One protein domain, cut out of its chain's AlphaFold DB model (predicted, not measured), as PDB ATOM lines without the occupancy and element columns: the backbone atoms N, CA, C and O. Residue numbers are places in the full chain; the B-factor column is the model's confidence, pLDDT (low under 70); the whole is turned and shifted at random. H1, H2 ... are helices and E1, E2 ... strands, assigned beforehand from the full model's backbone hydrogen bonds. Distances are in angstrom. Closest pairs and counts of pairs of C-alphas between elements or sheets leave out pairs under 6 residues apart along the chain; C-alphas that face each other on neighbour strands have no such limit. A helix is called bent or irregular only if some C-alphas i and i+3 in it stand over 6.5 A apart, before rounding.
ATOM      1  N   ARG A  14     -44.340  -2.959 -17.955       86.81
ATOM      2  CA  ARG A  14     -44.262  -4.216 -18.708       86.81
ATOM      3  C   ARG A  14     -43.531  -5.313 -17.948       86.81
ATOM      4  O   ARG A  14     -44.011  -6.443 -17.943       86.81
ATOM      5  N   LEU A  15     -42.420  -4.975 -17.299       89.12
ATOM      6  CA  LEU A  15     -41.627  -5.936 -16.542       89.12
ATOM      7  C   LEU A  15     -42.158  -6.105 -15.111       89.12
ATOM      8  O   LEU A  15     -42.144  -7.216 -14.577       89.12
ATOM      9  N   TRP A  16     -42.753  -5.058 -14.528       87.62
ATOM     10  CA  TRP A  16     -43.485  -5.140 -13.256       87.62
ATOM     11  C   TRP A  16     -44.645  -6.142 -13.280       87.62
ATOM     12  O   TRP A  16     -44.966  -6.746 -12.260       87.62
ATOM     13  N   ARG A  17     -45.260  -6.385 -14.443       86.56
ATOM     14  CA  ARG A  17     -46.345  -7.371 -14.562       86.56
ATOM     15  C   ARG A  17     -45.873  -8.825 -14.401       86.56
ATOM     16  O   ARG A  17     -46.703  -9.715 -14.212       86.56
ATOM     17  N   ARG A  18     -44.564  -9.089 -14.511       85.75
ATOM     18  CA  ARG A  18     -43.996 -10.438 -14.379       85.75
ATOM     19  C   ARG A  18     -43.848 -10.823 -12.911       85.75
ATOM     20  O   ARG A  18     -43.471 -10.000 -12.082       85.75
ATOM     21  N   ASN A  19     -44.163 -12.082 -12.607       82.94
ATOM     22  CA  ASN A  19     -44.066 -12.683 -11.272       82.94
ATOM     23  C   ASN A  19     -44.600 -11.793 -10.131       82.94
ATOM     24  O   ASN A  19     -43.938 -11.607  -9.112       82.94
ATOM     25  N   ASN A  20     -45.778 -11.192 -10.329       80.19
ATOM     26  CA  ASN A  20     -46.420 -10.281  -9.372       80.19
ATOM     27  C   ASN A  20     -45.506  -9.133  -8.900       80.19
ATOM     28  O   ASN A  20     -45.573  -8.721  -7.744       80.19
ATOM     29  N   GLY A  21     -44.630  -8.646  -9.780       77.75
ATOM     30  CA  GLY A  21     -43.712  -7.557  -9.475       77.75
ATOM     31  C   GLY A  21     -42.515  -7.954  -8.618       77.75
ATOM     32  O   GLY A  21     -41.852  -7.083  -8.081       77.75
ATOM     33  N   ASN A  22     -42.217  -9.243  -8.450       83.44
ATOM     34  CA  ASN A  22     -41.104  -9.636  -7.592       83.44
ATOM     35  C   ASN A  22     -40.233 -10.717  -8.228       83.44
ATOM     36  O   ASN A  22     -40.360 -11.909  -7.955       83.44
ATOM     37  N   ILE A  23     -39.322 -10.272  -9.079       88.12
ATOM     38  CA  ILE A  23     -38.170 -11.021  -9.560       88.12
ATOM     39  C   ILE A  23     -36.942 -10.275  -9.017       88.12
ATOM     40  O   ILE A  23     -36.553  -9.248  -9.590       88.12
ATOM     41  N   PRO A  24     -36.371 -10.726  -7.881       84.56
ATOM     42  CA  PRO A  24     -35.253 -10.056  -7.225       84.56
ATOM     43  C   PRO A  24     -34.108  -9.750  -8.193       84.56
ATOM     44  O   PRO A  24     -33.610 -10.654  -8.861       84.56
ATOM     45  N   GLY A  25     -33.715  -8.478  -8.277       81.38
ATOM     46  CA  GLY A  25     -32.613  -8.015  -9.128       81.38
ATOM     47  C   GLY A  25     -32.938  -7.912 -10.615       81.38
ATOM     48  O   GLY A  25     -32.083  -7.474 -11.376       81.38
ATOM     49  N   VAL A  26     -34.160  -8.270 -11.024       91.50
ATOM     50  CA  VAL A  26     -34.635  -8.107 -12.403       91.50
ATOM     51  C   VAL A  26     -35.626  -6.961 -12.494       91.50
ATOM     52  O   VAL A  26     -35.347  -5.950 -13.126       91.50
ATOM     53  N   ASN A  27     -36.782  -7.087 -11.841       90.00
ATOM     54  CA  ASN A  27     -37.804  -6.035 -11.836       90.00
ATOM     55  C   ASN A  27     -37.822  -5.220 -10.535       90.00
ATOM     56  O   ASN A  27     -38.619  -4.302 -10.387       90.00
ATOM     57  N   THR A  28     -36.911  -5.543  -9.617       88.69
ATOM     58  CA  THR A  28     -36.646  -4.797  -8.387       88.69
ATOM     59  C   THR A  28     -35.237  -4.206  -8.473       88.69
ATOM     60  O   THR A  28     -34.299  -4.951  -8.777       88.69
ATOM     61  N   PRO A  29     -35.059  -2.894  -8.241       90.62
ATOM     62  CA  PRO A  29     -33.750  -2.257  -8.332       90.62
ATOM     63  C   PRO A  29     -32.740  -2.821  -7.335       90.62
ATOM     64  O   PRO A  29     -33.066  -3.062  -6.170       90.62
ATOM     65  N   PHE A  30     -31.504  -3.004  -7.792       92.81
ATOM     66  CA  PHE A  30     -30.371  -3.452  -6.987       92.81
ATOM     67  C   PHE A  30     -29.326  -2.352  -6.850       92.81
ATOM     68  O   PHE A  30     -29.025  -1.625  -7.797       92.81
ATOM     69  N   TRP A  31     -28.727  -2.281  -5.662       94.06
ATOM     70  CA  TRP A  31     -27.564  -1.447  -5.402       94.06
ATOM     71  C   TRP A  31     -26.278  -2.240  -5.563       94.06
ATOM     72  O   TRP A  31     -26.119  -3.332  -5.019       94.06
ATOM     73  N   TYR A  32     -25.328  -1.629  -6.254       95.19
ATOM     74  CA  TYR A  32     -23.987  -2.148  -6.453       95.19
ATOM     75  C   TYR A  32     -23.017  -1.209  -5.763       95.19
ATOM     76  O   TYR A  32     -22.883  -0.055  -6.165       95.19
ATOM     77  N   ILE A  33     -22.336  -1.713  -4.737       96.50
ATOM     78  CA  ILE A  33     -21.321  -0.970  -3.992       96.50
ATOM     79  C   ILE A  33     -19.975  -1.637  -4.261       96.50
ATOM     80  O   ILE A  33     -19.715  -2.736  -3.769       96.50
ATOM     81  N   SER A  34     -19.120  -0.976  -5.041       96.31
ATOM     82  CA  SER A  34     -17.716  -1.369  -5.157       96.31
ATOM     83  C   SER A  34     -16.926  -0.687  -4.050       96.31
ATOM     84  O   SER A  34     -17.031   0.525  -3.873       96.31
ATOM     85  N   GLN A  35     -16.131  -1.454  -3.309       94.62
ATOM     86  CA  GLN A  35     -15.244  -0.932  -2.260       94.62
ATOM     87  C   GLN A  35     -13.768  -0.946  -2.668       94.62
ATOM     88  O   GLN A  35     -12.940  -0.362  -1.978       94.62
ATOM     89  N   CYS A  36     -13.449  -1.607  -3.781       94.19
ATOM     90  CA  CYS A  36     -12.091  -1.796  -4.269       94.19
ATOM     91  C   CYS A  36     -11.964  -1.296  -5.708       94.19
ATOM     92  O   CYS A  36     -12.951  -1.207  -6.445       94.19
ATOM     93  N   ASP A  37     -10.726  -1.032  -6.104       94.81
ATOM     94  CA  ASP A  37     -10.385  -0.734  -7.485       94.81
ATOM     95  C   ASP A  37     -10.447  -1.999  -8.344       94.81
ATOM     96  O   ASP A  37     -10.190  -3.111  -7.875       94.81
ATOM     97  N   TRP A  38     -10.763  -1.804  -9.623       95.62
ATOM     98  CA  TRP A  38     -10.694  -2.820 -10.673       95.62
ATOM     99  C   TRP A  38     -11.584  -4.044 -10.427       95.62
ATOM    100  O   TRP A  38     -11.224  -5.163 -10.791       95.62
ATOM    101  N   THR A  39     -12.763  -3.851  -9.824       96.62
ATOM    102  CA  THR A  39     -13.719  -4.949  -9.620       96.62
ATOM    103  C   THR A  39     -14.572  -5.169 -10.879       96.62
ATOM    104  O   THR A  39     -15.185  -4.213 -11.370       96.62
ATOM    105  N   PRO A  40     -14.632  -6.398 -11.419       96.06
ATOM    106  CA  PRO A  40     -15.329  -6.675 -12.669       96.06
ATOM    107  C   PRO A  40     -16.744  -7.235 -12.461       96.06
ATOM    108  O   PRO A  40     -17.003  -7.985 -11.519       96.06
ATOM    109  N   ALA A  41     -17.637  -6.944 -13.403       96.06
ATOM    110  CA  ALA A  41     -18.783  -7.776 -13.744       96.06
ATOM    111  C   ALA A  41     -18.457  -8.475 -15.067       96.06
ATOM    112  O   ALA A  41     -18.176  -7.804 -16.057       96.06
ATOM    113  N   THR A  42     -18.453  -9.805 -15.052       96.88
ATOM    114  CA  THR A  42     -18.000 -10.659 -16.161       96.88
ATOM    115  C   THR A  42     -18.882 -10.535 -17.396       96.88
ATOM    116  O   THR A  42     -19.994 -10.030 -17.307       96.88
ATOM    117  N   LEU A  43     -18.408 -10.981 -18.560       97.50
ATOM    118  CA  LEU A  43     -19.136 -10.838 -19.820       97.50
ATOM    119  C   LEU A  43     -20.488 -11.578 -19.786       97.50
ATOM    120  O   LEU A  43     -20.538 -12.801 -19.630       97.50
ATOM    121  N   HIS A  44     -21.595 -10.857 -19.978       96.31
ATOM    122  CA  HIS A  44     -22.938 -11.441 -19.976       96.31
ATOM    123  C   HIS A  44     -23.941 -10.655 -20.826       96.31
ATOM    124  O   HIS A  44     -23.684  -9.543 -21.266       96.31
ATOM    125  N   VAL A  45     -25.094 -11.276 -21.075       95.31
ATOM    126  CA  VAL A  45     -26.336 -10.590 -21.451       95.31
ATOM    127  C   VAL A  45     -27.299 -10.688 -20.272       95.31
ATOM    128  O   VAL A  45     -27.155 -11.573 -19.424       95.31
ATOM    129  N   GLU A  46     -28.299  -9.820 -20.225       94.56
ATOM    130  CA  GLU A  46     -29.327  -9.869 -19.187       94.56
ATOM    131  C   GLU A  46     -30.169 -11.152 -19.255       94.56
ATOM    132  O   GLU A  46     -30.324 -11.782 -20.312       94.56
ATOM    133  N   ASP A  47     -30.734 -11.541 -18.113       91.06
ATOM    134  CA  ASP A  47     -31.643 -12.679 -18.024       91.06
ATOM    135  C   ASP A  47     -32.886 -12.459 -18.898       91.06
ATOM    136  O   ASP A  47     -33.421 -11.356 -18.998       91.06
ATOM    137  N   GLY A  48     -33.341 -13.511 -19.583       88.81
ATOM    138  CA  GLY A  48     -34.502 -13.434 -20.475       88.81
ATOM    139  C   GLY A  48     -34.299 -12.548 -21.710       88.81
ATOM    140  O   GLY A  48     -35.286 -12.157 -22.333       88.81
ATOM    141  N   ASN A  49     -33.046 -12.232 -22.068       88.81
ATOM    142  CA  ASN A  49     -32.688 -11.273 -23.120       88.81
ATOM    143  C   ASN A  49     -33.297  -9.880 -22.890       88.81
ATOM    144  O   ASN A  49     -33.670  -9.197 -23.846       88.81
ATOM    145  N   LEU A  50     -33.439  -9.472 -21.630       92.19
ATOM    146  CA  LEU A  50     -33.894  -8.132 -21.280       92.19
ATOM    147  C   LEU A  50     -32.853  -7.061 -21.643       92.19
ATOM    148  O   LEU A  50     -31.726  -7.363 -22.035       92.19
ATOM    149  N   GLY A  51     -33.257  -5.795 -21.546       92.31
ATOM    150  CA  GLY A  51     -32.307  -4.696 -21.398       92.31
ATOM    151  C   GLY A  51     -32.041  -4.419 -19.921       92.31
ATOM    152  O   GLY A  51     -32.685  -4.991 -19.034       92.31
ATOM    153  N   SER A  52     -31.130  -3.499 -19.646       94.62
ATOM    154  CA  SER A  52     -30.897  -2.979 -18.301       94.62
ATOM    155  C   SER A  52     -30.625  -1.490 -18.314       94.62
ATOM    156  O   SER A  52     -30.211  -0.920 -19.319       94.62
ATOM    157  N   VAL A  53     -30.889  -0.869 -17.175       93.44
ATOM    158  CA  VAL A  53     -30.563   0.517 -16.874       93.44
ATOM    159  C   VAL A  53     -29.612   0.508 -15.690       93.44
ATOM    160  O   VAL A  53     -29.915  -0.121 -14.682       93.44
ATOM    161  N   ASN A  54     -28.488   1.212 -15.791       95.88
ATOM    162  CA  ASN A  54     -27.503   1.360 -14.726       95.88
ATOM    163  C   ASN A  54     -27.181   2.841 -14.522       95.88
ATOM    164  O   ASN A  54     -26.619   3.479 -15.410       95.88
ATOM    165  N   LEU A  55     -27.545   3.379 -13.360       94.69
ATOM    166  CA  LEU A  55     -27.252   4.745 -12.944       94.69
ATOM    167  C   LEU A  55     -26.059   4.742 -11.989       94.69
ATOM    168  O   LEU A  55     -26.134   4.166 -10.899       94.69
ATOM    169  N   LEU A  56     -24.969   5.409 -12.367       95.81
ATOM    170  CA  LEU A  56     -23.822   5.590 -11.484       95.81
ATOM    171  C   LEU A  56     -24.081   6.778 -10.558       95.81
ATOM    172  O   LEU A  56     -24.019   7.930 -10.972       95.81
ATOM    173  N   LEU A  57     -24.374   6.497  -9.289       93.94
ATOM    174  CA  LEU A  57     -24.791   7.519  -8.330       93.94
ATOM    175  C   LEU A  57     -23.614   8.384  -7.871       93.94
ATOM    176  O   LEU A  57     -23.721   9.606  -7.846       93.94
ATOM    177  N   ALA A  58     -22.499   7.757  -7.490       94.12
ATOM    178  CA  ALA A  58     -21.322   8.449  -6.964       94.12
ATOM    179  C   ALA A  58     -20.053   7.582  -7.027       94.12
ATOM    180  O   ALA A  58     -20.126   6.355  -7.126       94.12
ATOM    181  N   GLY A  59     -18.891   8.223  -6.870       96.25
ATOM    182  CA  GLY A  59     -17.591   7.566  -6.696       96.25
ATOM    183  C   GLY A  59     -16.751   7.495  -7.971       96.25
ATOM    184  O   GLY A  59     -16.768   8.409  -8.787       96.25
ATOM    185  N   ALA A  60     -15.963   6.433  -8.118       97.50
ATOM    186  CA  ALA A  60     -15.110   6.229  -9.283       97.50
ATOM    187  C   ALA A  60     -15.907   5.794 -10.534       97.50
ATOM    188  O   ALA A  60     -16.928   5.107 -10.401       97.50
ATOM    189  N   PRO A  61     -15.422   6.113 -11.750       97.25
ATOM    190  CA  PRO A  61     -16.063   5.708 -12.999       97.25
ATOM    191  C   PRO A  61     -16.235   4.192 -13.166       97.25
ATOM    192  O   PRO A  61     -15.524   3.381 -12.559       97.25
ATOM    193  N   LYS A  62     -17.152   3.815 -14.062       97.94
ATOM    194  CA  LYS A  62     -17.296   2.448 -14.578       97.94
ATOM    195  C   LYS A  62     -16.911   2.416 -16.051       97.94
ATOM    196  O   LYS A  62     -17.517   3.118 -16.856       97.94
ATOM    197  N   LEU A  63     -15.934   1.591 -16.408       97.00
ATOM    198  CA  LEU A  63     -15.639   1.278 -17.802       97.00
ATOM    199  C   LEU A  63     -16.569   0.150 -18.254       97.00
ATOM    200  O   LEU A  63     -16.669  -0.873 -17.584       97.00
ATOM    201  N   TRP A  64     -17.233   0.343 -19.381       97.62
ATOM    202  CA  TRP A  64     -18.121  -0.627 -19.997       97.62
ATOM    203  C   TRP A  64     -17.548  -1.084 -21.327       97.62
ATOM    204  O   TRP A  64     -17.090  -0.264 -22.123       97.62
ATOM    205  N   LEU A  65     -17.628  -2.385 -21.574       96.94
ATOM    206  CA  LEU A  65     -17.392  -2.995 -22.871       96.94
ATOM    207  C   LEU A  65     -18.715  -3.548 -23.381       96.94
ATOM    208  O   LEU A  65     -19.412  -4.235 -22.643       96.94
ATOM    209  N   PHE A  66     -19.045  -3.271 -24.639       96.56
ATOM    210  CA  PHE A  66     -20.264  -3.750 -25.281       96.56
ATOM    211  C   PHE A  66     -19.946  -4.483 -26.578       96.56
ATOM    212  O   PHE A  66     -19.182  -3.991 -27.404       96.56
ATOM    213  N   ILE A  67     -20.604  -5.615 -26.792       95.69
ATOM    214  CA  ILE A  67     -20.579  -6.384 -28.034       95.69
ATOM    215  C   ILE A  67     -22.022  -6.419 -28.563       95.69
ATOM    216  O   ILE A  67     -22.922  -6.915 -27.871       95.69
ATOM    217  N   PRO A  68     -22.285  -5.862 -29.758       92.50
ATOM    218  CA  PRO A  68     -23.633  -5.751 -30.297       92.50
ATOM    219  C   PRO A  68     -24.224  -7.124 -30.625       92.50
ATOM    220  O   PRO A  68     -23.512  -8.079 -30.931       92.50
ATOM    221  N   GLU A  69     -25.554  -7.202 -30.653       90.31
ATOM    222  CA  GLU A  69     -26.293  -8.437 -30.949       90.31
ATOM    223  C   GLU A  69     -25.864  -9.105 -32.269       90.31
ATOM    224  O   GLU A  69     -25.853 -10.332 -32.365       90.31
ATOM    225  N   CYS A  70     -25.452  -8.331 -33.282       90.94
ATOM    226  CA  CYS A  70     -24.996  -8.889 -34.557       90.94
ATOM    227  C   CYS A  70     -23.726  -9.752 -34.439       90.94
ATOM    228  O   CYS A  70     -23.483 -10.578 -35.316       90.94
ATOM    229  N   GLU A  71     -22.956  -9.596 -33.358       94.31
ATOM    230  CA  GLU A  71     -21.760 -10.386 -33.048       94.31
ATOM    231  C   GLU A  71     -22.043 -11.550 -32.087       94.31
ATOM    232  O   GLU A  71     -21.152 -12.357 -31.828       94.31
ATOM    233  N   LYS A  72     -23.278 -11.692 -31.579       92.38
ATOM    234  CA  LYS A  72     -23.659 -12.699 -30.571       92.38
ATOM    235  C   LYS A  72     -23.196 -14.112 -30.937       92.38
ATOM    236  O   LYS A  72     -22.591 -14.801 -30.124       92.38
ATOM    237  N   THR A  73     -23.448 -14.541 -32.173       93.38
ATOM    238  CA  THR A  73     -23.036 -15.873 -32.643       93.38
ATOM    239  C   THR A  73     -21.516 -16.014 -32.729       93.38
ATOM    240  O   THR A  73     -20.992 -17.088 -32.442       93.38
ATOM    241  N   ASN A  74     -20.803 -14.948 -33.101       95.94
ATOM    242  CA  ASN A  74     -19.348 -14.966 -33.223       95.94
ATOM    243  C   ASN A  74     -18.689 -15.066 -31.847       95.94
ATOM    244  O   ASN A  74     -17.872 -15.962 -31.645       95.94
ATOM    245  N   ILE A  75     -19.100 -14.226 -30.888       95.69
ATOM    246  CA  ILE A  75     -18.557 -14.273 -29.526       95.69
ATOM    247  C   ILE A  75     -18.889 -15.592 -28.833       95.69
ATOM    248  O   ILE A  75     -18.015 -16.182 -28.207       95.69
ATOM    249  N   GLU A  76     -20.107 -16.115 -28.991       94.88
ATOM    250  CA  GLU A  76     -20.467 -17.409 -28.411       94.88
ATOM    251  C   GLU A  76     -19.609 -18.552 -28.963       94.88
ATOM    252  O   GLU A  76     -19.158 -19.393 -28.188       94.88
ATOM    253  N   ARG A  77     -19.340 -18.559 -30.275       95.25
ATOM    254  CA  ARG A  77     -18.460 -19.547 -30.911       95.25
ATOM    255  C   ARG A  77     -17.019 -19.424 -30.411       95.25
ATOM    256  O   ARG A  77     -16.441 -20.427 -30.013       95.25
ATOM    257  N   CYS A  78     -16.447 -18.218 -30.406       96.19
ATOM    258  CA  CYS A  78     -15.075 -17.989 -29.939       96.19
ATOM    259  C   CYS A  78     -14.892 -18.395 -28.470       96.19
ATOM    260  O   CYS A  78     -13.894 -19.010 -28.105       96.19
ATOM    261  N   MET A  79     -15.886 -18.111 -27.628       94.75
ATOM    262  CA  MET A  79     -15.873 -18.503 -26.219       94.75
ATOM    263  C   MET A  79     -15.987 -20.020 -26.036       94.75
ATOM    264  O   MET A  79     -15.301 -20.578 -25.184       94.75
ATOM    265  N   GLU A  80     -16.802 -20.705 -26.841       92.56
ATOM    266  CA  GLU A  80     -16.860 -22.173 -26.849       92.56
ATOM    267  C   GLU A  80     -15.556 -22.808 -27.353       92.56
ATOM    268  O   GLU A  80     -15.136 -23.835 -26.828       92.56
ATOM    269  N   GLU A  81     -14.887 -22.203 -28.336       93.62
ATOM    270  CA  GLU A  81     -13.568 -22.649 -28.801       93.62
ATOM    271  C   GLU A  81     -12.499 -22.478 -27.710       93.62
ATOM    272  O   GLU A  81     -11.655 -23.356 -27.535       93.62
ATOM    273  N   LEU A  82     -12.561 -21.383 -26.944       93.69
ATOM    274  CA  LEU A  82     -11.597 -21.077 -25.887       93.69
ATOM    275  C   LEU A  82     -11.806 -21.918 -24.616       93.69
ATOM    276  O   LEU A  82     -10.845 -22.437 -24.049       93.69
ATOM    277  N   TYR A  83     -13.049 -22.043 -24.150       90.38
ATOM    278  CA  TYR A  83     -13.381 -22.678 -22.868       90.38
ATOM    279  C   TYR A  83     -13.947 -24.099 -23.008       90.38
ATOM    280  O   TYR A  83     -14.178 -24.777 -22.002       90.38
ATOM    281  N   GLY A  84     -14.162 -24.563 -24.238       87.19
ATOM    282  CA  GLY A  84     -14.869 -25.802 -24.541       87.19
ATOM    283  C   GLY A  84     -16.392 -25.618 -24.577       87.19
ATOM    284  O   GLY A  84     -16.918 -24.568 -24.186       87.19
ATOM    285  N   PRO A  85     -17.135 -26.647 -25.026       78.69
ATOM    286  CA  PRO A  85     -18.589 -26.583 -25.104       78.69
ATOM    287  C   PRO A  85     -19.188 -26.270 -23.731       78.69
ATOM    288  O   PRO A  85     -18.747 -26.802 -22.707       78.69
ATOM    289  N   GLY A  86     -20.203 -25.402 -23.710       68.94
ATOM    290  CA  GLY A  86     -20.905 -25.048 -22.480       68.94
ATOM    291  C   GLY A  86     -21.375 -26.300 -21.733       68.94
ATOM    292  O   GLY A  86     -21.895 -27.237 -22.337       68.94
ATOM    293  N   ARG A  87     -21.210 -26.315 -20.403       69.19
ATOM    294  CA  ARG A  87     -21.575 -27.470 -19.554       69.19
ATOM    295  C   ARG A  87     -23.057 -27.847 -19.658       69.19
ATOM    296  O   ARG A  87     -23.419 -28.991 -19.410       69.19
ATOM    297  N   VAL A  88     -23.902 -26.876 -20.012       74.62
ATOM    298  CA  VAL A  88     -25.361 -26.997 -20.060       74.62
ATOM    299  C   VAL A  88     -25.885 -26.304 -21.320       74.62
ATOM    300  O   VAL A  88     -25.460 -25.175 -21.593       74.62
ATOM    301  N   PRO A  89     -26.820 -26.915 -22.075       81.31
ATOM    302  CA  PRO A  89     -27.490 -26.243 -23.180       81.31
ATOM    303  C   PRO A  89     -28.408 -25.154 -22.617       81.31
ATOM    304  O   PRO A  89     -29.543 -25.423 -22.245       81.31
ATOM    305  N   CYS A  90     -27.908 -23.925 -22.513       88.81
ATOM    306  CA  CYS A  90     -28.657 -22.762 -22.043       88.81
ATOM    307  C   CYS A  90     -28.231 -21.508 -22.817       88.81
ATOM    308  O   CYS A  90     -27.091 -21.391 -23.273       88.81
ATOM    309  N   SER A  91     -29.135 -20.542 -22.945       90.38
ATOM    310  CA  SER A  91     -28.874 -19.291 -23.668       90.38
ATOM    311  C   SER A  91     -27.959 -18.320 -22.907       90.38
ATOM    312  O   SER A  91     -27.462 -17.369 -23.502       90.38
ATOM    313  N   GLN A  92     -27.685 -18.582 -21.623       90.75
ATOM    314  CA  GLN A  92     -26.782 -17.803 -20.757       90.75
ATOM    315  C   GLN A  92     -25.392 -18.451 -20.597       90.75
ATOM    316  O   GLN A  92     -24.634 -18.083 -19.704       90.75
ATOM    317  N   LYS A  93     -25.024 -19.403 -21.465       87.94
ATOM    318  CA  LYS A  93     -23.775 -20.187 -21.363       87.94
ATOM    319  C   LYS A  93     -22.505 -19.354 -21.145       87.94
ATOM    320  O   LYS A  93     -21.639 -19.773 -20.387       87.94
ATOM    321  N   ILE A  94     -22.414 -18.163 -21.746       92.38
ATOM    322  CA  ILE A  94     -21.238 -17.285 -21.625       92.38
ATOM    323  C   ILE A  94     -21.041 -16.793 -20.188       92.38
ATOM    324  O   ILE A  94     -19.927 -16.846 -19.672       92.38
ATOM    325  N   ARG A  95     -22.135 -16.429 -19.505       91.62
ATOM    326  CA  ARG A  95     -22.122 -16.021 -18.093       91.62
ATOM    327  C   ARG A  95     -21.541 -17.124 -17.202       91.62
ATOM    328  O   ARG A  95     -20.885 -16.838 -16.206       91.62
ATOM    329  N   HIS A  96     -21.741 -18.391 -17.569       89.81
ATOM    330  CA  HIS A  96     -21.272 -19.539 -16.788       89.81
ATOM    331  C   HIS A  96     -19.762 -19.775 -16.884       89.81
ATOM    332  O   HIS A  96     -19.207 -20.433 -16.004       89.81
ATOM    333  N   TYR A  97     -19.084 -19.232 -17.901       90.94
ATOM    334  CA  TYR A  97     -17.620 -19.223 -17.930       90.94
ATOM    335  C   TYR A  97     -17.031 -18.249 -16.906       90.94
ATOM    336  O   TYR A  97     -15.865 -18.393 -16.550       90.94
ATOM    337  N   ASN A  98     -17.831 -17.291 -16.414       92.12
ATOM    338  CA  ASN A  98     -17.402 -16.241 -15.491       92.12
ATOM    339  C   ASN A  98     -16.124 -15.537 -15.987       92.12
ATOM    340  O   ASN A  98     -15.156 -15.364 -15.246       92.12
ATOM    341  N   ALA A  99     -16.119 -15.201 -17.277       93.81
ATOM    342  CA  ALA A  99     -14.947 -14.719 -17.990       93.81
ATOM    343  C   ALA A  99     -14.936 -13.194 -18.119       93.81
ATOM    344  O   ALA A  99     -15.981 -12.552 -18.234       93.81
ATOM    345  N   ILE A 100     -13.726 -12.648 -18.139       95.50
ATOM    346  CA  ILE A 100     -13.418 -11.250 -18.441       95.50
ATOM    347  C   ILE A 100     -12.623 -11.279 -19.740       95.50
ATOM    348  O   ILE A 100     -11.638 -12.019 -19.827       95.50
ATOM    349  N   ILE A 101     -13.057 -10.534 -20.750       95.25
ATOM    350  CA  ILE A 101     -12.491 -10.584 -22.094       95.25
ATOM    351  C   ILE A 101     -11.844  -9.247 -22.433       95.25
ATOM    352  O   ILE A 101     -12.488  -8.205 -22.504       95.25
ATOM    353  N   SER A 102     -10.537  -9.288 -22.689       95.25
ATOM    354  CA  SER A 102      -9.786  -8.094 -23.070       95.25
ATOM    355  C   SER A 102     -10.133  -7.631 -24.493       95.25
ATOM    356  O   SER A 102     -10.298  -8.486 -25.370       95.25
ATOM    357  N   PRO A 103     -10.095  -6.315 -24.774       96.06
ATOM    358  CA  PRO A 103     -10.232  -5.774 -26.127       96.06
ATOM    359  C   PRO A 103      -9.285  -6.407 -27.158       96.06
ATOM    360  O   PRO A 103      -9.720  -6.738 -28.254       96.06
ATOM    361  N   THR A 104      -8.026  -6.674 -26.789       97.56
ATOM    362  CA  THR A 104      -7.039  -7.334 -27.665       97.56
ATOM    363  C   THR A 104      -7.534  -8.683 -28.187       97.56
ATOM    364  O   THR A 104      -7.390  -8.983 -29.365       97.56
ATOM    365  N   LEU A 105      -8.176  -9.478 -27.329       97.19
ATOM    366  CA  LEU A 105      -8.698 -10.787 -27.719       97.19
ATOM    367  C   LEU A 105      -9.904 -10.666 -28.666       97.19
ATOM    368  O   LEU A 105     -10.049 -11.463 -29.588       97.19
ATOM    369  N   LEU A 106     -10.751  -9.646 -28.480       97.62
ATOM    370  CA  LEU A 106     -11.857  -9.362 -29.403       97.62
ATOM    371  C   LEU A 106     -11.345  -8.923 -30.779       97.62
ATOM    372  O   LEU A 106     -11.918  -9.315 -31.791       97.62
ATOM    373  N   GLU A 107     -10.252  -8.157 -30.820       97.50
ATOM    374  CA  GLU A 107      -9.584  -7.758 -32.065       97.50
ATOM    375  C   GLU A 107      -8.991  -8.964 -32.800       97.50
ATOM    376  O   GLU A 107      -9.164  -9.087 -34.011       97.50
ATOM    377  N   GLU A 108      -8.351  -9.890 -32.079       98.06
ATOM    378  CA  GLU A 108      -7.848 -11.151 -32.646       98.06
ATOM    379  C   GLU A 108      -8.970 -12.025 -33.229       98.06
ATOM    380  O   GLU A 108      -8.763 -12.732 -34.217       98.06
ATOM    381  N   TRP A 109     -10.164 -11.966 -32.639       97.81
ATOM    382  CA  TRP A 109     -11.348 -12.690 -33.104       97.81
ATOM    383  C   TRP A 109     -12.164 -11.958 -34.174       97.81
ATOM    384  O   TRP A 109     -13.166 -12.511 -34.628       97.81
ATOM    385  N   ASP A 110     -11.744 -10.758 -34.587       97.12
ATOM    386  CA  ASP A 110     -12.482  -9.893 -35.520       97.12
ATOM    387  C   ASP A 110     -13.925  -9.614 -35.043       97.12
ATOM    388  O   ASP A 110     -14.878  -9.614 -35.824       97.12
ATOM    389  N   ILE A 111     -14.102  -9.413 -33.731       96.12
ATOM    390  CA  ILE A 111     -15.397  -9.112 -33.108       96.12
ATOM    391  C   ILE A 111     -15.543  -7.605 -32.928       96.12
ATOM    392  O   ILE A 111     -14.744  -6.960 -32.250       96.12
ATOM    393  N   THR A 112     -16.621  -7.041 -33.473       94.00
ATOM    394  CA  THR A 112     -16.972  -5.636 -33.233       94.00
ATOM    395  C   THR A 112     -17.310  -5.407 -31.757       94.00
ATOM    396  O   THR A 112     -18.173  -6.085 -31.201       94.00
ATOM    397  N   TYR A 113     -16.693  -4.404 -31.132       95.06
ATOM    398  CA  TYR A 113     -16.991  -4.002 -29.758       95.06
ATOM    399  C   TYR A 113     -16.934  -2.480 -29.581       95.06
ATOM    400  O   TYR A 113     -16.413  -1.750 -30.427       95.06
ATOM    401  N   TYR A 114     -17.478  -2.005 -28.464       93.81
ATOM    402  CA  TYR A 114     -17.485  -0.603 -28.060       93.81
ATOM    403  C   TYR A 114     -17.029  -0.476 -26.612       93.81
ATOM    404  O   TYR A 114     -17.313  -1.351 -25.797       93.81
ATOM    405  N   LEU A 115     -16.352   0.625 -26.297       93.75
ATOM    406  CA  LEU A 115     -15.961   0.985 -24.939       93.75
ATOM    407  C   LEU A 115     -16.608   2.311 -24.560       93.75
ATOM    408  O   LEU A 115     -16.599   3.246 -25.363       93.75
ATOM    409  N   ASP A 116     -17.108   2.407 -23.332       92.69
ATOM    410  CA  ASP A 116     -17.601   3.666 -22.774       92.69
ATOM    411  C   ASP A 116     -17.212   3.821 -21.308       92.69
ATOM    412  O   ASP A 116     -17.168   2.852 -20.555       92.69
ATOM    413  N   CYS A 117     -16.940   5.052 -20.894       93.62
ATOM    414  CA  CYS A 117     -16.623   5.377 -19.513       93.62
ATOM    415  C   CYS A 117     -17.810   6.128 -18.916       93.62
ATOM    416  O   CYS A 117     -18.039   7.292 -19.235       93.62
ATOM    417  N   CYS A 118     -18.568   5.440 -18.065       94.00
ATOM    418  CA  CYS A 118     -19.687   6.005 -17.329       94.00
ATOM    419  C   CYS A 118     -19.157   6.735 -16.092       94.00
ATOM    420  O   CYS A 118     -18.496   6.130 -15.238       94.00
ATOM    421  N   LEU A 119     -19.431   8.034 -16.014       94.56
ATOM    422  CA  LEU A 119     -19.059   8.895 -14.892       94.56
ATOM    423  C   LEU A 119     -20.193   8.981 -13.854       94.56
ATOM    424  O   LEU A 119     -21.346   8.676 -14.164       94.56
ATOM    425  N   PRO A 120     -19.902   9.381 -12.602       93.50
ATOM    426  CA  PRO A 120     -20.945   9.707 -11.634       93.50
ATOM    427  C   PRO A 120     -21.951  10.708 -12.188       93.50
ATOM    428  O   PRO A 120     -21.567  11.700 -12.803       93.50
ATOM    429  N   GLY A 121     -23.232  10.447 -11.951       90.88
ATOM    430  CA  GLY A 121     -24.320  11.227 -12.522       90.88
ATOM    431  C   GLY A 121     -24.769  10.754 -13.903       90.88
ATOM    432  O   GLY A 121     -25.732  11.305 -14.418       90.88
ATOM    433  N   GLU A 122     -24.123   9.752 -14.506       90.44
ATOM    434  CA  GLU A 122     -24.485   9.236 -15.828       90.44
ATOM    435  C   GLU A 122     -25.221   7.895 -15.753       90.44
ATOM    436  O   GLU A 122     -25.073   7.108 -14.812       90.44
ATOM    437  N   MET A 123     -26.018   7.626 -16.788       91.31
ATOM    438  CA  MET A 123     -26.780   6.391 -16.924       91.31
ATOM    439  C   MET A 123     -26.412   5.653 -18.206       91.31
ATOM    440  O   MET A 123     -26.406   6.238 -19.289       91.31
ATOM    441  N   ILE A 124     -26.162   4.351 -18.080       92.75
ATOM    442  CA  ILE A 124     -26.006   3.411 -19.189       92.75
ATOM    443  C   ILE A 124     -27.292   2.609 -19.345       92.75
ATOM    444  O   ILE A 124     -27.859   2.132 -18.364       92.75
ATOM    445  N   VAL A 125     -27.724   2.422 -20.588       91.75
ATOM    446  CA  VAL A 125     -28.825   1.524 -20.939       91.75
ATOM    447  C   VAL A 125     -28.342   0.480 -21.920       91.75
ATOM    448  O   VAL A 125     -27.878   0.828 -23.005       91.75
ATOM    449  N   THR A 126     -28.485  -0.793 -21.573       92.25
ATOM    450  CA  THR A 126     -28.177  -1.908 -22.471       92.25
ATOM    451  C   THR A 126     -29.419  -2.309 -23.259       92.25
ATOM    452  O   THR A 126     -30.543  -2.323 -22.743       92.25
ATOM    453  N   ARG A 127     -29.239  -2.637 -24.541       88.12
ATOM    454  CA  ARG A 127     -30.301  -3.267 -25.329       88.12
ATOM    455  C   ARG A 127     -30.323  -4.775 -25.090       88.12
ATOM    456  O   ARG A 127     -29.360  -5.379 -24.625       88.12
ATOM    457  N   GLN A 128     -31.423  -5.387 -25.510       87.88
ATOM    458  CA  GLN A 128     -31.564  -6.841 -25.565       87.88
ATOM    459  C   GLN A 128     -30.403  -7.467 -26.326       87.88
ATOM    460  O   GLN A 128     -29.914  -6.890 -27.299       87.88
ATOM    461  N   ASN A 129     -29.987  -8.658 -25.896       88.62
ATOM    462  CA  ASN A 129     -28.942  -9.449 -26.551       88.62
ATOM    463  C   ASN A 129     -27.584  -8.743 -26.713       88.62
ATOM    464  O   ASN A 129     -26.732  -9.234 -27.455       88.62
ATOM    465  N   THR A 130     -27.360  -7.628 -26.021       92.19
ATOM    466  CA  THR A 130     -26.073  -6.937 -26.026       92.19
ATOM    467  C   THR A 130     -25.188  -7.531 -24.951       92.19
ATOM    468  O   THR A 130     -25.458  -7.370 -23.757       92.19
ATOM    469  N   TYR A 131     -24.137  -8.228 -25.374       96.56
ATOM    470  CA  TYR A 131     -23.120  -8.697 -24.446       96.56
ATOM    471  C   TYR A 131     -22.388  -7.499 -23.866       96.56
ATOM    472  O   TYR A 131     -22.031  -6.576 -24.599       96.56
ATOM    473  N   HIS A 132     -22.163  -7.514 -22.562       97.62
ATOM    474  CA  HIS A 132     -21.447  -6.447 -21.899       97.62
ATOM    475  C   HIS A 132     -20.641  -6.941 -20.703       97.62
ATOM    476  O   HIS A 132     -20.942  -7.966 -20.091       97.62
ATOM    477  N   GLU A 133     -19.590  -6.189 -20.409       97.31
ATOM    478  CA  GLU A 133     -18.692  -6.362 -19.275       97.31
ATOM    479  C   GLU A 133     -18.502  -4.997 -18.612       97.31
ATOM    480  O   GLU A 133     -18.500  -3.965 -19.292       97.31
ATOM    481  N   VAL A 134     -18.356  -4.980 -17.288       97.62
ATOM    482  CA  VAL A 134     -18.182  -3.741 -16.521       97.62
ATOM    483  C   VAL A 134     -16.944  -3.850 -15.656       97.62
ATOM    484  O   VAL A 134     -16.764  -4.839 -14.957       97.62
ATOM    485  N   LEU A 135     -16.128  -2.805 -15.632       97.56
ATOM    486  CA  LEU A 135     -14.991  -2.672 -14.734       97.56
ATOM    487  C   LEU A 135     -15.164  -1.412 -13.886       97.56
ATOM    488  O   LEU A 135     -15.144  -0.290 -14.393       97.56
ATOM    489  N   ASN A 136     -15.327  -1.590 -12.578       98.00
ATOM    490  CA  ASN A 136     -15.306  -0.477 -11.635       98.00
ATOM    491  C   ASN A 136     -13.865  -0.006 -11.470       98.00
ATOM    492  O   ASN A 136     -13.014  -0.778 -11.037       98.00
ATOM    493  N   MET A 137     -13.584   1.257 -11.779       97.62
ATOM    494  CA  MET A 137     -12.222   1.798 -11.691       97.62
ATOM    495  C   MET A 137     -11.810   2.168 -10.257       97.62
ATOM    496  O   MET A 137     -10.676   2.568 -10.032       97.62
ATOM    497  N   GLY A 138     -12.728   2.046  -9.296       97.44
ATOM    498  CA  GLY A 138     -12.527   2.393  -7.893       97.44
ATOM    499  C   GLY A 138     -13.798   2.217  -7.063       97.44
ATOM    500  O   GLY A 138     -14.799   1.689  -7.571       97.44
ATOM    501  N   PRO A 139     -13.796   2.687  -5.803       98.19
ATOM    502  CA  PRO A 139     -14.976   2.669  -4.959       98.19
ATOM    503  C   PRO A 139     -16.104   3.503  -5.566       98.19
ATOM    504  O   PRO A 139     -15.918   4.681  -5.879       98.19
ATOM    505  N   ASN A 140     -17.277   2.902  -5.745       97.69
ATOM    506  CA  ASN A 140     -18.439   3.568  -6.322       97.69
ATOM    507  C   ASN A 140     -19.751   2.938  -5.863       97.69
ATOM    508  O   ASN A 140     -19.773   1.840  -5.302       97.69
ATOM    509  N   ILE A 141     -20.843   3.655  -6.109       97.56
ATOM    510  CA  ILE A 141     -22.199   3.178  -5.865       97.56
ATOM    511  C   ILE A 141     -23.060   3.410  -7.102       97.56
ATOM    512  O   ILE A 141     -23.070   4.501  -7.670       97.56
ATOM    513  N   ALA A 142     -23.777   2.376  -7.520       97.06
ATOM    514  CA  ALA A 142     -24.712   2.435  -8.630       97.06
ATOM    515  C   ALA A 142     -26.017   1.730  -8.292       97.06
ATOM    516  O   ALA A 142     -26.044   0.813  -7.473       97.06
ATOM    517  N   GLU A 143     -27.074   2.142  -8.973       96.12
ATOM    518  CA  GLU A 143     -28.367   1.480  -8.934       96.12
ATOM    519  C   GLU A 143     -28.722   0.977 -10.331       96.12
ATOM    520  O   GLU A 143     -28.552   1.696 -11.319       96.12
ATOM    521  N   SER A 144     -29.196  -0.264 -10.433       95.50
ATOM    522  CA  SER A 144     -29.637  -0.816 -11.710       95.50
ATOM    523  C   SER A 144     -30.867  -1.692 -11.600       95.50
ATOM    524  O   SER A 144     -31.179  -2.241 -10.545       95.50
ATOM    525  N   VAL A 145     -31.548  -1.835 -12.729       94.88
ATOM    526  CA  VAL A 145     -32.731  -2.681 -12.898       94.88
ATOM    527  C   VAL A 145     -32.807  -3.147 -14.349       94.88
ATOM    528  O   VAL A 145     -32.294  -2.470 -15.248       94.88
ATOM    529  N   ASN A 146     -33.432  -4.295 -14.602       95.00
ATOM    530  CA  ASN A 146     -33.741  -4.697 -15.968       95.00
ATOM    531  C   ASN A 146     -34.954  -3.936 -16.504       95.00
ATOM    532  O   ASN A 146     -35.775  -3.422 -15.748       95.00
ATOM    533  N   ILE A 147     -35.072  -3.881 -17.829       92.00
ATOM    534  CA  ILE A 147     -36.193  -3.246 -18.521       92.00
ATOM    535  C   ILE A 147     -36.672  -4.091 -19.701       92.00
ATOM    536  O   ILE A 147     -35.913  -4.839 -20.325       92.00
ATOM    537  N   GLU A 148     -37.948  -3.926 -20.038       89.56
ATOM    538  CA  GLU A 148     -38.556  -4.464 -21.253       89.56
ATOM    539  C   GLU A 148     -38.906  -3.351 -22.234       89.56
ATOM    540  O   GLU A 148     -39.713  -2.471 -21.936       89.56
ATOM    541  N   PHE A 149     -38.385  -3.457 -23.453       85.69
ATOM    542  CA  PHE A 149     -38.837  -2.641 -24.576       85.69
ATOM    543  C   PHE A 149     -40.165  -3.168 -25.135       85.69
ATOM    544  O   PHE A 149     -40.514  -4.341 -24.961       85.69
ATOM    545  N   ASN A 150     -40.896  -2.329 -25.870       81.75
ATOM    546  CA  ASN A 150     -42.211  -2.675 -26.425       81.75
ATOM    547  C   ASN A 150     -42.256  -3.964 -27.264       81.75
ATOM    548  O   ASN A 150     -43.271  -4.664 -27.264       81.75
ATOM    549  N   ASN A 151     -41.171  -4.290 -27.964       77.94
ATOM    550  CA  ASN A 151     -41.044  -5.473 -28.816       77.94
ATOM    551  C   ASN A 151     -40.504  -6.716 -28.082       77.94
ATOM    552  O   ASN A 151     -40.296  -7.747 -28.720       77.94
ATOM    553  N   THR A 152     -40.279  -6.642 -26.766       82.62
ATOM    554  CA  THR A 152     -39.780  -7.769 -25.966       82.62
ATOM    555  C   THR A 152     -40.857  -8.847 -25.839       82.62
ATOM    556  O   THR A 152     -41.918  -8.561 -25.271       82.62
ATOM    557  N   PRO A 153     -40.627 -10.078 -26.331       82.56
ATOM    558  CA  PRO A 153     -41.534 -11.187 -26.070       82.56
ATOM    559  C   PRO A 153     -41.447 -11.625 -24.602       82.56
ATOM    560  O   PRO A 153     -40.404 -11.490 -23.966       82.56
ATOM    561  N   ASP A 154     -42.524 -12.214 -24.076       79.62
ATOM    562  CA  ASP A 154     -42.500 -12.817 -22.732       79.62
ATOM    563  C   ASP A 154     -41.587 -14.028 -22.638       79.62
ATOM    564  O   ASP A 154     -40.903 -14.230 -21.641       79.62
ATOM    565  N   MET A 155     -41.559 -14.803 -23.715       81.31
ATOM    566  CA  MET A 155     -40.704 -15.963 -23.868       81.31
ATOM    567  C   MET A 155     -39.977 -15.810 -25.203       81.31
ATOM    568  O   MET A 155     -40.608 -15.992 -26.249       81.31
ATOM    569  N   PRO A 156     -38.684 -15.441 -25.210       81.62
ATOM    570  CA  PRO A 156     -37.956 -15.286 -26.458       81.62
ATOM    571  C   PRO A 156     -37.866 -16.628 -27.191       81.62
ATOM    572  O   PRO A 156     -37.576 -17.669 -26.596       81.62
ATOM    573  N   TYR A 226     -26.010  -0.045 -26.971       83.62
ATOM    574  CA  TYR A 226     -26.317   0.621 -25.703       83.62
ATOM    575  C   TYR A 226     -26.544   2.133 -25.893       83.62
ATOM    576  O   TYR A 226     -26.285   2.674 -26.965       83.62
ATOM    577  N   GLY A 227     -27.020   2.827 -24.861       83.31
ATOM    578  CA  GLY A 227     -27.083   4.293 -24.812       83.31
ATOM    579  C   GLY A 227     -26.471   4.836 -23.523       83.31
ATOM    580  O   GLY A 227     -26.584   4.193 -22.480       83.31
ATOM    581  N   ARG A 228     -25.839   6.014 -23.589       85.88
ATOM    582  CA  ARG A 228     -25.326   6.753 -22.424       85.88
ATOM    583  C   ARG A 228     -26.013   8.107 -22.314       85.88
ATOM    584  O   ARG A 228     -26.130   8.821 -23.308       85.88
ATOM    585  N   PHE A 229     -26.451   8.457 -21.110       83.75
ATOM    586  CA  PHE A 229     -27.297   9.617 -20.856       83.75
ATOM    587  C   PHE A 229     -26.809  10.422 -19.656       83.75
ATOM    588  O   PHE A 229     -26.373   9.856 -18.653       83.75
ATOM    589  N   THR A 230     -26.929  11.745 -19.760       82.38
ATOM    590  CA  THR A 230     -26.350  12.703 -18.806       82.38
ATOM    591  C   THR A 230     -27.344  13.780 -18.357       82.38
ATOM    592  O   THR A 230     -26.932  14.775 -17.772       82.38
ATOM    593  N   ASP A 231     -28.637  13.651 -18.674       81.25
ATOM    594  CA  ASP A 231     -29.616  14.714 -18.422       81.25
ATOM    595  C   ASP A 231     -31.017  14.204 -18.046       81.25
ATOM    596  O   ASP A 231     -31.361  13.030 -18.200       81.25
ATOM    597  N   ALA A 232     -31.846  15.144 -17.585       68.19
ATOM    598  CA  ALA A 232     -33.198  14.913 -17.086       68.19
ATOM    599  C   ALA A 232     -34.229  14.505 -18.164       68.19
ATOM    600  O   ALA A 232     -35.290  13.976 -17.823       68.19
ATOM    601  N   HIS A 233     -33.943  14.693 -19.457       72.88
ATOM    602  CA  HIS A 233     -34.826  14.281 -20.561       72.88
ATOM    603  C   HIS A 233     -34.698  12.795 -20.904       72.88
ATOM    604  O   HIS A 233     -35.279  12.310 -21.876       72.88
ATOM    605  N   ILE A 234     -33.956  12.045 -20.093       73.31
ATOM    606  CA  ILE A 234     -33.730  10.618 -20.272       73.31
ATOM    607  C   ILE A 234     -35.017   9.807 -20.444       73.31
ATOM    608  O   ILE A 234     -35.075   8.971 -21.337       73.31
ATOM    609  N   TYR A 235     -36.072  10.092 -19.677       74.06
ATOM    610  CA  TYR A 235     -37.337   9.360 -19.803       74.06
ATOM    611  C   TYR A 235     -38.095   9.678 -21.087       74.06
ATOM    612  O   TYR A 235     -38.738   8.793 -21.648       74.06
ATOM    613  N   ASP A 236     -37.986  10.913 -21.577       77.56
ATOM    614  CA  ASP A 236     -38.590  11.290 -22.850       77.56
ATOM    615  C   ASP A 236     -37.885  10.517 -23.979       77.56
ATOM    616  O   ASP A 236     -38.545   9.893 -24.810       77.56
ATOM    617  N   ARG A 237     -36.546  10.437 -23.929       75.62
ATOM    618  CA  ARG A 237     -35.742   9.627 -24.861       75.62
ATOM    619  C   ARG A 237     -36.006   8.135 -24.736       75.62
ATOM    620  O   ARG A 237     -36.096   7.448 -25.745       75.62
ATOM    621  N   PHE A 238     -36.169   7.612 -23.528       76.94
ATOM    622  CA  PHE A 238     -36.535   6.213 -23.320       76.94
ATOM    623  C   PHE A 238     -37.865   5.878 -23.994       76.94
ATOM    624  O   PHE A 238     -37.973   4.859 -24.682       76.94
ATOM    625  N   ALA A 239     -38.856   6.761 -23.867       76.56
ATOM    626  CA  ALA A 239     -40.147   6.571 -24.506       76.56
ATOM    627  C   ALA A 239     -40.026   6.613 -26.036       76.56
ATOM    628  O   ALA A 239     -40.559   5.733 -26.714       76.56
ATOM    629  N   THR A 240     -39.306   7.595 -26.589       76.75
ATOM    630  CA  THR A 240     -39.242   7.810 -28.044       76.75
ATOM    631  C   THR A 240     -38.243   6.910 -28.770       76.75
ATOM    632  O   THR A 240     -38.547   6.417 -29.851       76.75
ATOM    633  N   GLU A 241     -37.054   6.698 -28.208       71.75
ATOM    634  CA  GLU A 241     -35.945   5.975 -28.851       71.75
ATOM    635  C   GLU A 241     -35.963   4.478 -28.529       71.75
ATOM    636  O   GLU A 241     -35.578   3.647 -29.356       71.75
ATOM    637  N   LEU A 242     -36.407   4.119 -27.323       71.56
ATOM    638  CA  LEU A 242     -36.346   2.747 -26.821       71.56
ATOM    639  C   LEU A 242     -37.723   2.089 -26.692       71.56
ATOM    640  O   LEU A 242     -37.805   0.867 -26.576       71.56
ATOM    641  N   GLY A 243     -38.811   2.860 -26.750       77.19
ATOM    642  CA  GLY A 243     -40.153   2.332 -26.509       77.19
ATOM    643  C   GLY A 243     -40.283   1.752 -25.100       77.19
ATOM    644  O   GLY A 243     -40.875   0.687 -24.930       77.19
ATOM    645  N   TYR A 244     -39.672   2.417 -24.118       83.12
ATOM    646  CA  TYR A 244     -39.715   2.079 -22.699       83.12
ATOM    647  C   TYR A 244     -40.250   3.284 -21.908       83.12
ATOM    648  O   TYR A 244     -39.875   4.419 -22.185       83.12
ATOM    649  N   GLN A 245     -41.140   3.054 -20.941       79.50
ATOM    650  CA  GLN A 245     -41.781   4.118 -20.159       79.50
ATOM    651  C   GLN A 245     -41.661   3.850 -18.660       79.50
ATOM    652  O   GLN A 245     -41.789   2.709 -18.214       79.50
ATOM    653  N   VAL A 246     -41.453   4.928 -17.900       81.94
ATOM    654  CA  VAL A 246     -41.544   4.941 -16.438       81.94
ATOM    655  C   VAL A 246     -42.859   5.601 -16.053       81.94
ATOM    656  O   VAL A 246     -43.007   6.815 -16.178       81.94
ATOM    657  N   ASP A 247     -43.805   4.794 -15.576       80.50
ATOM    658  CA  ASP A 247     -45.150   5.265 -15.224       80.50
ATOM    659  C   ASP A 247     -45.228   5.816 -13.795       80.50
ATOM    660  O   ASP A 247     -46.198   6.482 -13.434       80.50
ATOM    661  N   ASN A 248     -44.216   5.554 -12.961       85.12
ATOM    662  CA  ASN A 248     -44.174   6.046 -11.592       85.12
ATOM    663  C   ASN A 248     -43.714   7.521 -11.567       85.12
ATOM    664  O   ASN A 248     -42.527   7.791 -11.784       85.12
ATOM    665  N   PRO A 249     -44.604   8.486 -11.256       84.44
ATOM    666  CA  PRO A 249     -44.266   9.907 -11.304       84.44
ATOM    667  C   PRO A 249     -43.241  10.306 -10.238       84.44
ATOM    668  O   PRO A 249     -42.479  11.245 -10.452       84.44
ATOM    669  N   THR A 250     -43.191   9.591  -9.109       86.31
ATOM    670  CA  THR A 250     -42.216   9.841  -8.043       86.31
ATOM    671  C   THR A 250     -40.816   9.464  -8.505       86.31
ATOM    672  O   THR A 250     -39.909  10.280  -8.376       86.31
ATOM    673  N   ILE A 251     -40.643   8.276  -9.094       86.62
ATOM    674  CA  ILE A 251     -39.346   7.853  -9.646       86.62
ATOM    675  C   ILE A 251     -38.931   8.814 -10.762       86.62
ATOM    676  O   ILE A 251     -37.828   9.352 -10.739       86.62
ATOM    677  N   ALA A 252     -39.853   9.125 -11.680       84.75
ATOM    678  CA  ALA A 252     -39.576  10.053 -12.769       84.75
ATOM    679  C   ALA A 252     -39.101  11.429 -12.263       84.75
ATOM    680  O   ALA A 252     -38.144  11.998 -12.792       84.75
ATOM    681  N   PHE A 253     -39.746  11.957 -11.219       86.06
ATOM    682  CA  PHE A 253     -39.352  13.206 -10.576       86.06
ATOM    683  C   PHE A 253     -37.988  13.106  -9.885       86.06
ATOM    684  O   PHE A 253     -37.134  13.961 -10.118       86.06
ATOM    685  N   LEU A 254     -37.767  12.077  -9.062       87.75
ATOM    686  CA  LEU A 254     -36.532  11.913  -8.294       87.75
ATOM    687  C   LEU A 254     -35.312  11.763  -9.199       87.75
ATOM    688  O   LEU A 254     -34.277  12.363  -8.932       87.75
ATOM    689  N   THR A 255     -35.437  11.039 -10.304       85.75
ATOM    690  CA  THR A 255     -34.327  10.850 -11.243       85.75
ATOM    691  C   THR A 255     -34.041  12.112 -12.038       85.75
ATOM    692  O   THR A 255     -32.879  12.471 -12.218       85.75
ATOM    693  N   ARG A 256     -35.074  12.863 -12.446       84.81
ATOM    694  CA  ARG A 256     -34.888  14.202 -13.035       84.81
ATOM    695  C   ARG A 256     -34.188  15.148 -12.061       84.81
ATOM    696  O   ARG A 256     -33.270  15.856 -12.464       84.81
ATOM    697  N   LEU A 257     -34.595  15.132 -10.791       85.56
ATOM    698  CA  LEU A 257     -33.965  15.912  -9.730       85.56
ATOM    699  C   LEU A 257     -32.508  15.483  -9.510       85.56
ATOM    700  O   LEU A 257     -31.641  16.341  -9.388       85.56
ATOM    701  N   PHE A 258     -32.228  14.178  -9.517       88.12
ATOM    702  CA  PHE A 258     -30.871  13.645  -9.420       88.12
ATOM    703  C   PHE A 258     -29.982  14.184 -10.544       88.12
ATOM    704  O   PHE A 258     -28.946  14.769 -10.250       88.12
ATOM    705  N   PHE A 259     -30.403  14.079 -11.810       85.75
ATOM    706  CA  PHE A 259     -29.634  14.626 -12.936       85.75
ATOM    707  C   PHE A 259     -29.471  16.148 -12.856       85.75
ATOM    708  O   PHE A 259     -28.411  16.664 -13.196       85.75
ATOM    709  N   ALA A 260     -30.490  16.870 -12.381       83.19
ATOM    710  CA  ALA A 260     -30.393  18.314 -12.187       83.19
ATOM    711  C   ALA A 260     -29.332  18.690 -11.142       83.19
ATOM    712  O   ALA A 260     -28.640  19.682 -11.325       83.19
ATOM    713  N   ILE A 261     -29.182  17.901 -10.073       82.12
ATOM    714  CA  ILE A 261     -28.176  18.129  -9.022       82.12
ATOM    715  C   ILE A 261     -26.791  17.624  -9.449       82.12
ATOM    716  O   ILE A 261     -25.783  18.242  -9.123       82.12
ATOM    717  N   ALA A 262     -26.736  16.498 -10.159       77.25
ATOM    718  CA  ALA A 262     -25.496  15.863 -10.592       77.25
ATOM    719  C   ALA A 262     -24.859  16.545 -11.816       77.25
ATOM    720  O   ALA A 262     -23.687  16.299 -12.102       77.25
ATOM    721  N   SER A 263     -25.604  17.389 -12.540       67.00
ATOM    722  CA  SER A 263     -25.075  18.130 -13.686       67.00
ATOM    723  C   SER A 263     -23.908  19.035 -13.263       67.00
ATOM    724  O   SER A 263     -24.044  19.788 -12.295       67.00
TER     725      SER A 263
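What this domain is: This is residues 14 to 156 and 226 to 263 of the 268 residues of the protein "JmjC-domain-containing protein" of Bimuria novae-zelandiae CBS 107.79 (UniProt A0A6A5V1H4). Two twisted antiparallel sheets stand face to face as a well-formed sandwich, E1 E8 E3 E6 E9 and E2 E7 E4 E5, and make the core. H5 and H6 lie at the five-stranded sheet's end of the longest axis and H2, H3 and H4 at the four-stranded sheet's end, while H1 lies well off to one side. The printed part has 181 residues, with six named helices and nine named strands in the order H1 E1 E2 E3 E4 H2 H3 H4 E5 E6 E7 E8 E9 H5 H6. The class is mixed, helices and strands. The whole is compact, with a radius of gyration of the C-alphas of 16.6 A and spans of 48 by 37 by 27 A.

Where its parts are: Begin with the five-stranded sheet and find C-alpha 30 at (-30.371, -3.452, -6.987), where E1 begins; it takes in residues 30 to 34. Beside it is E8, residues 140 to 147 and 22.6 A long; next in the sheet's order come E3, residues 51 to 59 and 24.1 A long, then E6, residues 123 to 126, and at the other edge E9, residues 226 to 229. The other sheet is made of E2, residues 39 to 44, E7, residues 131 to 136 and 17.1 A long, E4, residues 62 to 67 and 16.4 A long, and E5, residues 114 to 118. For the helices, look at H1 in residues 18 to 21, H3 in 93 to 96, H4 in 103 to 108 and H5 in 234 to 242. H2 runs from C-alpha 69 at (-26.293, -8.437, -30.949) to residue 83, 20.9 A; it is irregular, with C-alphas 70 and 73 7.5 A apart. H6, residues 249 to 262 and 19.7 A long, ends with C-alpha 262 at (-25.496, 15.863, -10.592).

How they stand to each other: In the larger sheet, N 32 and O 142 of E1 and E8 are within hydrogen-bond range at 2.8 A. E8 and E3 have N 55 and O 143 at 2.8 A, E3 and E6 have N 54 and O 124 at 2.8 A, and E6 and E9 have N 125 and O 227 at 2.8 A. In the other sheet, look for N 41 and O 134 of E2 and E7 at 2.8 A, N 65 and O 133 of E4 and E7 at 2.9 A, and N 64 and O 116 of E4 and E5 at 2.8 A. The facing parts of the two sheets are 10.2 A centre to centre, their best planes 7 degrees apart. The strands form a jelly roll, one long hairpin wound over both sheets: E1 with E8, E2 with E7, E3 with E6, E4 with E5. Outward, H5 and H6 only graze the first sheet; they are close but not clearly touching, Tyr 235 and Ala 252 being closest with C-alphas 7.4 A apart. H2 and H3 only graze the second sheet, and the closest C-alphas of E2 and H3, His 44 and Arg 95, are 5.0 A apart. H4 is apart from H2, but only just, at 8.3 A. H1 is on neither sheet. Every O i to N i+4 pair is within range in H4, H5 and H6, and 9 of 11 are in H2; H1 and H3 are too short for such a pair.

The domain as a whole: The two C-alphas farthest apart are those of Pro 85 and Ile 261, 48.5 A. Residues 157 to 225 are not printed, and C-alphas 156 and 226 stand 19.7 A apart across this cut. Of the links printed whole, none is long. The mean pLDDT of the printed part is 89.6; look for values under 70 at residues 86 to 87, 232 and 263.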